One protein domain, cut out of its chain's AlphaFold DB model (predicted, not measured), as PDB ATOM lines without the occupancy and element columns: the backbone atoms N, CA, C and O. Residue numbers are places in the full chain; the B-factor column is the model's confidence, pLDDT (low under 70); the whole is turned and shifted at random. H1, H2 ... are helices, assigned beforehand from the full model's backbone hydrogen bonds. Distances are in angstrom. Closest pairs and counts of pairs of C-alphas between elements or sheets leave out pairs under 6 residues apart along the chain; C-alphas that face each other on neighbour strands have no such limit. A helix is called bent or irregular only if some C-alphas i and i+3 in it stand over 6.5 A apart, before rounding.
ATOM      1  N   GLU A   6      43.878 -44.068  37.241       82.44
ATOM      2  CA  GLU A   6      42.673 -44.141  36.414       82.44
ATOM      3  C   GLU A   6      41.394 -44.321  37.243       82.44
ATOM      4  O   GLU A   6      40.423 -43.607  37.001       82.44
ATOM      5  N   GLU A   7      41.405 -45.181  38.270       85.75
ATOM      6  CA  GLU A   7      40.265 -45.354  39.183       85.75
ATOM      7  C   GLU A   7      39.946 -44.054  39.929       85.75
ATOM      8  O   GLU A   7      38.787 -43.656  40.023       85.75
ATOM      9  N   ILE A   8      40.974 -43.341  40.409       85.81
ATOM     10  CA  ILE A   8      40.803 -42.049  41.092       85.81
ATOM     11  C   ILE A   8      40.137 -41.021  40.168       85.81
ATOM     12  O   ILE A   8      39.274 -40.252  40.603       85.81
ATOM     13  N   ARG A   9      40.537 -40.981  38.893       83.88
ATOM     14  CA  ARG A   9      39.937 -40.074  37.910       83.88
ATOM     15  C   ARG A   9      38.508 -40.468  37.558       83.88
ATOM     16  O   ARG A   9      37.660 -39.581  37.488       83.88
ATOM     17  N   GLN A  10      38.246 -41.757  37.346       86.62
ATOM     18  CA  GLN A  10      36.903 -42.268  37.063       86.62
ATOM     19  C   GLN A  10      35.941 -41.910  38.194       86.62
ATOM     20  O   GLN A  10      34.911 -41.297  37.938       86.62
ATOM     21  N   GLU A  11      36.336 -42.146  39.445       87.00
ATOM     22  CA  GLU A  11      35.528 -41.788  40.613       87.00
ATOM     23  C   GLU A  11      35.205 -40.283  40.651       87.00
ATOM     24  O   GLU A  11      34.062 -39.881  40.884       87.00
ATOM     25  N   ALA A  12      36.190 -39.428  40.350       87.00
ATOM     26  CA  ALA A  12      35.971 -37.988  40.256       87.00
ATOM     27  C   ALA A  12      34.969 -37.632  39.139       87.00
ATOM     28  O   ALA A  12      34.070 -36.816  39.350       87.00
ATOM     29  N   VAL A  13      35.079 -38.251  37.962       87.50
ATOM     30  CA  VAL A  13      34.158 -38.037  36.832       87.50
ATOM     31  C   VAL A  13      32.743 -38.530  37.148       87.50
ATOM     32  O   VAL A  13      31.771 -37.855  36.795       87.50
ATOM     33  N   GLU A  14      32.598 -39.664  37.830       88.50
ATOM     34  CA  GLU A  14      31.304 -40.188  38.274       88.50
ATOM     35  C   GLU A  14      30.631 -39.236  39.271       88.50
ATOM     36  O   GLU A  14      29.465 -38.861  39.089       88.50
ATOM     37  N   LEU A  15      31.384 -38.744  40.260       87.06
ATOM     38  CA  LEU A  15      30.894 -37.760  41.227       87.06
ATOM     39  C   LEU A  15      30.436 -36.467  40.527       87.06
ATOM     40  O   LEU A  15      29.337 -35.964  40.773       87.06
ATOM     41  N   LEU A  16      31.237 -35.956  39.588       85.94
ATOM     42  CA  LEU A  16      30.896 -34.786  38.775       85.94
ATOM     43  C   LEU A  16      29.721 -35.042  37.827       85.94
ATOM     44  O   LEU A  16      28.950 -34.132  37.500       85.94
ATOM     45  N   SER A  17      29.531 -36.275  37.371       86.00
ATOM     46  CA  SER A  17      28.358 -36.641  36.585       86.00
ATOM     47  C   SER A  17      27.096 -36.511  37.423       86.00
ATOM     48  O   SER A  17      26.121 -35.949  36.927       86.00
ATOM     49  N   ALA A  18      27.146 -36.858  38.711       85.75
ATOM     50  CA  ALA A  18      26.027 -36.722  39.640       85.75
ATOM     51  C   ALA A  18      25.658 -35.269  40.012       85.75
ATOM     52  O   ALA A  18      24.566 -35.071  40.548       85.75
ATOM     53  N   ILE A  19      26.474 -34.250  39.682       84.06
ATOM     54  CA  ILE A  19      26.245 -32.832  40.063       84.06
ATOM     55  C   ILE A  19      24.842 -32.318  39.707       84.06
ATOM     56  O   ILE A  19      24.249 -31.543  40.451       84.06
ATOM     57  N   HIS A  20      24.280 -32.768  38.581       80.38
ATOM     58  CA  HIS A  20      22.961 -32.328  38.113       80.38
ATOM     59  C   HIS A  20      21.814 -32.810  39.017       80.38
ATOM     60  O   HIS A  20      20.729 -32.232  39.012       80.38
ATOM     61  N   THR A  21      22.053 -33.868  39.795       82.75
ATOM     62  CA  THR A  21      21.095 -34.420  40.762       82.75
ATOM     63  C   THR A  21      21.178 -33.728  42.119       82.75
ATOM     64  O   THR A  21      20.332 -33.957  42.986       82.75
ATOM     65  N   TRP A  22      22.213 -32.916  42.348       84.31
ATOM     66  CA  TRP A  22      22.425 -32.277  43.635       84.31
ATOM     67  C   TRP A  22      21.497 -31.080  43.800       84.31
ATOM     68  O   TRP A  22      21.176 -30.350  42.860       84.31
ATOM     69  N   ARG A  23      21.036 -30.913  45.034       82.25
ATOM     70  CA  ARG A  23      20.149 -29.843  45.466       82.25
ATOM     71  C   ARG A  23      20.816 -29.204  46.668       82.25
ATOM     72  O   ARG A  23      20.833 -29.799  47.739       82.25
ATOM     73  N   LEU A  24      21.437 -28.054  46.435       82.88
ATOM     74  CA  LEU A  24      22.272 -27.351  47.408       82.88
ATOM     75  C   LEU A  24      21.813 -25.896  47.508       82.88
ATOM     76  O   LEU A  24      21.223 -25.345  46.575       82.88
ATOM     77  N   THR A  25      22.086 -25.265  48.643       82.81
ATOM     78  CA  THR A  25      21.907 -23.818  48.809       82.81
ATOM     79  C   THR A  25      22.933 -23.057  47.959       82.81
ATOM     80  O   THR A  25      23.936 -23.624  47.524       82.81
ATOM     81  N   SER A  26      22.724 -21.759  47.722       81.12
ATOM     82  CA  SER A  26      23.698 -20.920  46.996       81.12
ATOM     83  C   SER A  26      25.091 -20.918  47.644       81.12
ATOM     84  O   SER A  26      26.101 -20.872  46.942       81.12
ATOM     85  N   GLU A  27      25.150 -21.012  48.975       83.06
ATOM     86  CA  GLU A  27      26.404 -21.139  49.725       83.06
ATOM     87  C   GLU A  27      27.072 -22.498  49.474       83.06
ATOM     88  O   GLU A  27      28.251 -22.543  49.126       83.06
ATOM     89  N   GLY A  28      26.299 -23.591  49.505       84.75
ATOM     90  CA  GLY A  28      26.794 -24.921  49.148       84.75
ATOM     91  C   GLY A  28      27.322 -24.989  47.711       84.75
ATOM     92  O   GLY A  28      28.378 -25.569  47.468       84.75
ATOM     93  N   TRP A  29      26.652 -24.334  46.758       87.06
ATOM     94  CA  TRP A  29      27.144 -24.229  45.380       87.06
ATOM     95  C   TRP A  29      28.430 -23.409  45.258       87.06
ATOM     96  O   TRP A  29      29.294 -23.774  44.465       87.06
ATOM     97  N   SER A  30      28.580 -22.345  46.051       86.56
ATOM     98  CA  SER A  30      29.807 -21.536  46.087       86.56
ATOM     99  C   SER A  30      30.993 -22.337  46.632       86.56
ATOM    100  O   SER A  30      32.107 -22.217  46.125       86.56
ATOM    101  N   GLU A  31      30.761 -23.190  47.631       87.38
ATOM    102  CA  GLU A  31      31.789 -24.088  48.163       87.38
ATOM    103  C   GLU A  31      32.162 -25.178  47.144       87.38
ATOM    104  O   GLU A  31      33.344 -25.396  46.871       87.38
ATOM    105  N   VAL A  32      31.165 -25.801  46.498       87.81
ATOM    106  CA  VAL A  32      31.382 -26.746  45.386       87.81
ATOM    107  C   VAL A  32      32.236 -26.101  44.295       87.81
ATOM    108  O   VAL A  32      33.177 -26.723  43.811       87.81
ATOM    109  N   GLU A  33      31.979 -24.840  43.951       88.56
ATOM    110  CA  GLU A  33      32.759 -24.086  42.968       88.56
ATOM    111  C   GLU A  33      34.258 -24.014  43.302       88.56
ATOM    112  O   GLU A  33      35.099 -24.142  42.406       88.56
ATOM    113  N   ARG A  34      34.596 -23.814  44.583       88.31
ATOM    114  CA  ARG A  34      35.985 -23.779  45.073       88.31
ATOM    115  C   ARG A  34      36.621 -25.163  45.039       88.31
ATOM    116  O   ARG A  34      37.790 -25.296  44.683       88.31
ATOM    117  N   HIS A  35      35.855 -26.196  45.383       88.62
ATOM    118  CA  HIS A  35      36.324 -27.578  45.309       88.62
ATOM    119  C   HIS A  35      36.575 -28.028  43.866       88.62
ATOM    120  O   HIS A  35      37.568 -28.707  43.617       88.62
ATOM    121  N   LEU A  36      35.745 -27.598  42.910       88.62
ATOM    122  CA  LEU A  36      35.970 -27.833  41.480       88.62
ATOM    123  C   LEU A  36      37.257 -27.168  40.980       88.62
ATOM    124  O   LEU A  36      37.992 -27.778  40.208       88.62
ATOM    125  N   ASP A  37      37.554 -25.951  41.433       88.69
ATOM    126  CA  ASP A  37      38.795 -25.253  41.075       88.69
ATOM    127  C   ASP A  37      40.035 -25.985  41.620       88.69
ATOM    128  O   ASP A  37      40.979 -26.269  40.878       88.69
ATOM    129  N   ALA A  38      39.987 -26.417  42.885       88.12
ATOM    130  CA  ALA A  38      41.039 -27.235  43.488       88.12
ATOM    131  C   ALA A  38      41.227 -28.580  42.761       88.12
ATOM    132  O   ALA A  38      42.362 -29.001  42.531       88.12
ATOM    133  N   LEU A  39      40.130 -29.231  42.361       87.75
ATOM    134  CA  LEU A  39      40.152 -30.474  41.591       87.75
ATOM    135  C   LEU A  39      40.760 -30.256  40.195       87.75
ATOM    136  O   LEU A  39      41.593 -31.052  39.767       87.75
ATOM    137  N   SER A  40      40.429 -29.148  39.519       87.69
ATOM    138  CA  SER A  40      41.058 -28.756  38.247       87.69
ATOM    139  C   SER A  40      42.565 -28.542  38.408       87.69
ATOM    140  O   SER A  40      43.357 -29.045  37.613       87.69
ATOM    141  N   ALA A  41      42.985 -27.830  39.457       88.25
ATOM    142  CA  ALA A  41      44.395 -27.580  39.728       88.25
ATOM    143  C   ALA A  41      45.171 -28.874  40.035       88.25
ATOM    144  O   ALA A  41      46.323 -29.007  39.618       88.25
ATOM    145  N   ALA A  42      44.553 -29.826  40.740       87.19
ATOM    146  CA  ALA A  42      45.132 -31.142  40.999       87.19
ATOM    147  C   ALA A  42      45.238 -31.982  39.714       87.19
ATOM    148  O   ALA A  42      46.297 -32.557  39.450       87.19
ATOM    149  N   ALA A  43      44.193 -31.980  38.878       84.62
ATOM    150  CA  ALA A  43      44.188 -32.657  37.580       84.62
ATOM    151  C   ALA A  43      45.305 -32.127  36.661       84.62
ATOM    152  O   ALA A  43      46.087 -32.911  36.127       84.62
ATOM    153  N   LYS A  44      45.474 -30.798  36.586       85.19
ATOM    154  CA  LYS A  44      46.558 -30.137  35.832       85.19
ATOM    155  C   LYS A  44      47.957 -30.529  36.290       85.19
ATOM    156  O   LYS A  44      48.873 -30.622  35.479       85.19
ATOM    157  N   LYS A  45      48.136 -30.729  37.596       85.00
ATOM    158  CA  LYS A  45      49.418 -31.139  38.188       85.00
ATOM    159  C   LYS A  45      49.691 -32.635  38.052       85.00
ATOM    160  O   LYS A  45      50.790 -33.059  38.393       85.00
ATOM    161  N   ASN A  46      48.726 -33.409  37.550       79.88
ATOM    162  CA  ASN A  46      48.817 -34.860  37.426       79.88
ATOM    163  C   ASN A  46      49.112 -35.550  38.774       79.88
ATOM    164  O   ASN A  46      49.844 -36.533  38.835       79.88
ATOM    165  N   ASP A  47      48.570 -35.000  39.867       84.44
ATOM    166  CA  ASP A  47      48.783 -35.516  41.219       84.44
ATOM    167  C   ASP A  47      47.557 -36.335  41.666       84.44
ATOM    168  O   ASP A  47      46.555 -35.759  42.103       84.44
ATOM    169  N   PRO A  48      47.589 -37.678  41.556       83.12
ATOM    170  CA  PRO A  48      46.435 -38.516  41.875       83.12
ATOM    171  C   PRO A  48      46.050 -38.452  43.357       83.12
ATOM    172  O   PRO A  48      44.877 -38.603  43.699       83.12
ATOM    173  N   ILE A  49      47.003 -38.188  44.256       87.06
ATOM    174  CA  ILE A  49      46.723 -38.076  45.693       87.06
ATOM    175  C   ILE A  49      45.907 -36.812  45.958       87.06
ATOM    176  O   ILE A  49      44.922 -36.853  46.699       87.06
ATOM    177  N   GLU A  50      46.287 -35.696  45.340       87.69
ATOM    178  CA  GLU A  50      45.553 -34.438  45.447       87.69
ATOM    179  C   GLU A  50      44.194 -34.507  44.741       87.69
ATOM    180  O   GLU A  50      43.220 -33.994  45.291       87.69
ATOM    181  N   VAL A  51      44.080 -35.210  43.605       86.88
ATOM    182  CA  VAL A  51      42.779 -35.473  42.959       86.88
ATOM    183  C   VAL A  51      41.869 -36.253  43.908       86.88
ATOM    184  O   VAL A  51      40.773 -35.788  44.207       86.88
ATOM    185  N   LYS A  52      42.333 -37.373  44.481       88.25
ATOM    186  CA  LYS A  52      41.541 -38.168  45.436       88.25
ATOM    187  C   LYS A  52      41.129 -37.352  46.664       88.25
ATOM    188  O   LYS A  52      39.989 -37.436  47.117       88.25
ATOM    189  N   ARG A  53      42.038 -36.538  47.211       89.56
ATOM    190  CA  ARG A  53      41.738 -35.646  48.345       89.56
ATOM    191  C   ARG A  53      40.694 -34.595  47.987       89.56
ATOM    192  O   ARG A  53      39.812 -34.335  48.802       89.56
ATOM    193  N   ALA A  54      40.797 -33.988  46.809       88.19
ATOM    194  CA  ALA A  54      39.843 -32.997  46.335       88.19
ATOM    195  C   ALA A  54      38.460 -33.623  46.092       88.19
ATOM    196  O   ALA A  54      37.467 -33.051  46.538       88.19
ATOM    197  N   THR A  55      38.400 -34.820  45.499       88.62
ATOM    198  CA  THR A  55      37.162 -35.600  45.323       88.62
ATOM    199  C   THR A  55      36.504 -35.922  46.665       88.62
ATOM    200  O   THR A  55      35.334 -35.604  46.855       88.62
ATOM    201  N   ASN A  56      37.258 -36.445  47.640       88.38
ATOM    202  CA  ASN A  56      36.725 -36.742  48.976       88.38
ATOM    203  C   ASN A  56      36.189 -35.486  49.685       88.38
ATOM    204  O   ASN A  56      35.151 -35.533  50.335       88.38
ATOM    205  N   ARG A  57      36.887 -34.346  49.564       88.19
ATOM    206  CA  ARG A  57      36.415 -33.069  50.130       88.19
ATOM    207  C   ARG A  57      35.145 -32.571  49.448       88.19
ATOM    208  O   ARG A  57      34.280 -32.030  50.125       88.19
ATOM    209  N   LEU A  58      35.039 -32.744  48.131       86.81
ATOM    210  CA  LEU A  58      33.836 -32.395  47.384       86.81
ATOM    211  C   LEU A  58      32.647 -33.251  47.838       86.81
ATOM    212  O   LEU A  58      31.571 -32.710  48.077       86.81
ATOM    213  N   GLU A  59      32.839 -34.561  47.993       87.25
ATOM    214  CA  GLU A  59      31.801 -35.466  48.492       87.25
ATOM    215  C   GLU A  59      31.341 -35.092  49.911       87.25
ATOM    216  O   GLU A  59      30.139 -34.981  50.155       87.25
ATOM    217  N   ASP A  60      32.279 -34.818  50.822       86.38
ATOM    218  CA  ASP A  60      31.991 -34.400  52.200       86.38
ATOM    219  C   ASP A  60      31.236 -33.060  52.263       86.38
ATOM    220  O   ASP A  60      30.236 -32.927  52.978       86.38
ATOM    221  N   ALA A  61      31.640 -32.085  51.441       82.88
ATOM    222  CA  ALA A  61      30.935 -30.813  51.317       82.88
ATOM    223  C   ALA A  61      29.494 -31.037  50.839       82.88
ATOM    224  O   ALA A  61      28.541 -30.553  51.447       82.88
ATOM    225  N   VAL A  62      29.307 -31.827  49.780       81.06
ATOM    226  CA  VAL A  62      27.974 -32.137  49.250       81.06
ATOM    227  C   VAL A  62      27.128 -32.861  50.285       81.06
ATOM    228  O   VAL A  62      25.955 -32.529  50.412       81.06
ATOM    229  N   ALA A  63      27.693 -33.806  51.039       80.75
ATOM    230  CA  ALA A  63      27.000 -34.518  52.109       80.75
ATOM    231  C   ALA A  63      26.559 -33.575  53.239       80.75
ATOM    232  O   ALA A  63      25.413 -33.654  53.686       80.75
ATOM    233  N   THR A  64      27.424 -32.640  53.636       79.50
ATOM    234  CA  THR A  64      27.132 -31.607  54.641       79.50
ATOM    235  C   THR A  64      25.956 -30.728  54.207       79.50
ATOM    236  O   THR A  64      25.005 -30.495  54.960       79.50
ATOM    237  N   TRP A  65      25.971 -30.285  52.952       73.44
ATOM    238  CA  TRP A  65      24.957 -29.388  52.403       73.44
ATOM    239  C   TRP A  65      23.693 -30.107  51.896       73.44
ATOM    240  O   TRP A  65      22.656 -29.463  51.745       73.44
ATOM    241  N   ARG A  66      23.726 -31.435  51.696       67.00
ATOM    242  CA  ARG A  66      22.571 -32.274  51.296       67.00
ATOM    243  C   ARG A  66      21.531 -32.486  52.395       67.00
ATOM    244  O   ARG A  66      20.598 -33.264  52.187       67.00
ATOM    245  N   THR A  67      21.683 -31.840  53.551       56.78
ATOM    246  CA  THR A  67      20.791 -32.009  54.702       56.78
ATOM    247  C   THR A  67      19.319 -31.918  54.258       56.78
ATOM    248  O   THR A  67      18.924 -30.899  53.684       56.78
ATOM    249  N   PRO A  68      18.491 -32.962  54.481       52.91
ATOM    250  CA  PRO A  68      17.072 -32.891  54.158       52.91
ATOM    251  C   PRO A  68      16.454 -31.738  54.955       52.91
ATOM    252  O   PRO A  68      16.823 -31.559  56.121       52.91
ATOM    253  N   PRO A  69      15.529 -30.953  54.374       50.06
ATOM    254  CA  PRO A  69      14.936 -29.847  55.106       50.06
ATOM    255  C   PRO A  69      14.322 -30.401  56.399       50.06
ATOM    256  O   PRO A  69      13.564 -31.383  56.336       50.06
ATOM    257  N   THR A  82      19.203 -26.121  41.779       82.00
ATOM    258  CA  THR A  82      20.052 -26.897  40.860       82.00
ATOM    259  C   THR A  82      21.395 -26.208  40.642       82.00
ATOM    260  O   THR A  82      21.528 -25.019  40.920       82.00
ATOM    261  N   ALA A  83      22.361 -26.940  40.082       81.81
ATOM    262  CA  ALA A  83      23.682 -26.407  39.763       81.81
ATOM    263  C   ALA A  83      23.580 -25.100  38.953       81.81
ATOM    264  O   ALA A  83      22.941 -25.097  37.894       81.81
ATOM    265  N   PRO A  84      24.185 -23.996  39.424       84.56
ATOM    266  CA  PRO A  84      24.200 -22.750  38.677       84.56
ATOM    267  C   PRO A  84      25.115 -22.876  37.441       84.56
ATOM    268  O   PRO A  84      26.047 -23.687  37.448       84.56
ATOM    269  N   PRO A  85      24.899 -22.063  36.389       84.06
ATOM    270  CA  PRO A  85      25.710 -22.084  35.167       84.06
ATOM    271  C   PRO A  85      27.237 -22.119  35.385       84.06
ATOM    272  O   PRO A  85      27.864 -23.020  34.828       84.06
ATOM    273  N   PRO A  86      27.845 -21.275  36.249       82.06
ATOM    274  CA  PRO A  86      29.297 -21.298  36.456       82.06
ATOM    275  C   PRO A  86      29.820 -22.630  37.012       82.06
ATOM    276  O   PRO A  86      30.921 -23.062  36.669       82.06
ATOM    277  N   VAL A  87      29.022 -23.333  37.824       84.25
ATOM    278  CA  VAL A  87      29.372 -24.668  38.334       84.25
ATOM    279  C   VAL A  87      29.355 -25.700  37.205       84.25
ATOM    280  O   VAL A  87      30.235 -26.558  37.143       84.25
ATOM    281  N   LEU A  88      28.386 -25.612  36.289       84.81
ATOM    282  CA  LEU A  88      28.299 -26.500  35.126       84.81
ATOM    283  C   LEU A  88      29.456 -26.273  34.145       84.81
ATOM    284  O   LEU A  88      30.029 -27.242  33.646       84.81
ATOM    285  N   GLU A  89      29.833 -25.017  33.911       86.06
ATOM    286  CA  GLU A  89      30.989 -24.661  33.085       86.06
ATOM    287  C   GLU A  89      32.288 -25.216  33.685       86.06
ATOM    288  O   GLU A  89      33.042 -25.910  33.000       86.06
ATOM    289  N   ARG A  90      32.521 -25.009  34.992       84.69
ATOM    290  CA  ARG A  90      33.709 -25.554  35.672       84.69
ATOM    291  C   ARG A  90      33.732 -27.071  35.699       84.69
ATOM    292  O   ARG A  90      34.794 -27.651  35.493       84.69
ATOM    293  N   LYS A  91      32.585 -27.725  35.896       86.50
ATOM    294  CA  LYS A  91      32.478 -29.181  35.752       86.50
ATOM    295  C   LYS A  91      33.002 -29.621  34.383       86.50
ATOM    296  O   LYS A  91      33.789 -30.560  34.324       86.50
ATOM    297  N   GLY A  92      32.563 -28.967  33.304       83.06
ATOM    298  CA  GLY A  92      32.995 -29.294  31.944       83.06
ATOM    299  C   GLY A  92      34.513 -29.212  31.784       83.06
ATOM    300  O   GLY A  92      35.124 -30.145  31.270       83.06
ATOM    301  N   VAL A  93      35.121 -28.146  32.314       86.38
ATOM    302  CA  VAL A  93      36.583 -27.978  32.330       86.38
ATOM    303  C   VAL A  93      37.256 -29.109  33.103       86.38
ATOM    304  O   VAL A  93      38.144 -29.762  32.574       86.38
ATOM    305  N   VAL A  94      36.822 -29.396  34.331       85.25
ATOM    306  CA  VAL A  94      37.446 -30.435  35.164       85.25
ATOM    307  C   VAL A  94      37.343 -31.819  34.519       85.25
ATOM    308  O   VAL A  94      38.330 -32.546  34.495       85.25
ATOM    309  N   VAL A  95      36.181 -32.180  33.968       85.62
ATOM    310  CA  VAL A  95      35.998 -33.468  33.276       85.62
ATOM    311  C   VAL A  95      36.926 -33.571  32.062       85.62
ATOM    312  O   VAL A  95      37.523 -34.623  31.845       85.62
ATOM    313  N   HIS A  96      37.092 -32.486  31.305       84.12
ATOM    314  CA  HIS A  96      38.014 -32.454  30.172       84.12
ATOM    315  C   HIS A  96      39.481 -32.612  30.602       84.12
ATOM    316  O   HIS A  96      40.213 -33.390  29.994       84.12
ATOM    317  N   GLU A  97      39.904 -31.944  31.679       84.19
ATOM    318  CA  GLU A  97      41.267 -32.058  32.225       84.19
ATOM    319  C   GLU A  97      41.551 -33.464  32.780       84.19
ATOM    320  O   GLU A  97      42.655 -33.981  32.635       84.19
ATOM    321  N   LEU A  98      40.548 -34.109  33.388       79.50
ATOM    322  CA  LEU A  98      40.647 -35.494  33.858       79.50
ATOM    323  C   LEU A  98      40.692 -36.492  32.682       79.50
ATOM    324  O   LEU A  98      41.415 -37.481  32.757       79.50
ATOM    325  N   GLY A  99      39.950 -36.241  31.598       72.00
ATOM    326  CA  GLY A  99      39.882 -37.120  30.423       72.00
ATOM    327  C   GLY A  99      41.031 -36.964  29.417       72.00
ATOM    328  O   GLY A  99      41.393 -37.931  28.755       72.00
ATOM    329  N   SER A 100      41.661 -35.787  29.325       64.62
ATOM    330  CA  SER A 100      42.683 -35.482  28.302       64.62
ATOM    331  C   SER A 100      43.995 -36.265  28.434       64.62
ATOM    332  O   SER A 100      44.873 -36.149  27.581       64.62
TER     333      SER A 100
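This is residues 6 to 69 and 82 to 100 of the 112 residues of an uncharacterized protein of Streptomyces chromofuscus (UniProt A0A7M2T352). Four helices run side by side as an up-and-down bundle, each running against the one before it in the chain. The longest, H2, packs on H3 and on H4, and H1 packs on the same two helices across the bundle from H2, making a four-cornered ring with H1 opposite H2 and H3 opposite H4. The printed part has 83 residues with four named helices, in the order H1, H2, H3, H4, and no named strand; the class is all helix. It is compact, with a radius of gyration of the C-alphas of 11.9 A, and elongated, with spans of 38 by 22 by 18 A.

H2, residues 26 to 44, measures 27.1 A from first to last C-alpha; it begins with C-alpha 26 at (23.698, -20.920, 46.996) and ends with C-alpha 44 at (46.558, -30.137, 35.832). H3, residues 48 to 65, measures 25.6 A. H4, residues 85 to 99, measures 21.2 A and ends with C-alpha 99 at (39.882, -37.120, 30.423). H1, residues 6 to 21, measures 24.1 A and begins with C-alpha 6 at (42.673, -44.141, 36.414). H1 is irregular: C-alphas 17 and 20 are 7.1 A apart.

H2 and H3 form a helical hairpin; they touch, at a shallow tilt of 7 degrees, opposite ways, and their closest C-alphas, those of Ala 42 and Val 51, are 5.3 A apart. H2 also touches H4, at a shallow tilt of 23 degrees, the same way, with the C-alphas of Ser 40 and Val 94 closest at 5.0 A. H1 touches H3 with residues 8 to 15 alone, at a shallow tilt of 24 degrees, the same way; the closest C-alphas are those of Ala 12 and Thr 55, 5.7 A apart. H1 touches H4 with residues 9 to 16 alone, at a shallow tilt of 19 degrees, opposite ways; the closest C-alphas are those of Val 13 and Val 95, 6.1 A apart. H1 and H2 are apart, and so are H3 and H4. In H2, H3 and H4 every O i to N i+4 pair is within hydrogen-bond range; in H1, 9 of 12 are.

The two C-alphas farthest apart are those of Pro 69 and Ser 100, at 39.0 A. The links from H1 to H2 and from H2 to H3 are tight. The link from H3 to H4 runs across the cut: residues 70 to 81 are not printed, and C-alphas 69 and 82 are 15.4 A apart. The mean pLDDT of the printed part is 83.4; residues 66 to 69 and residue 100 are under 70.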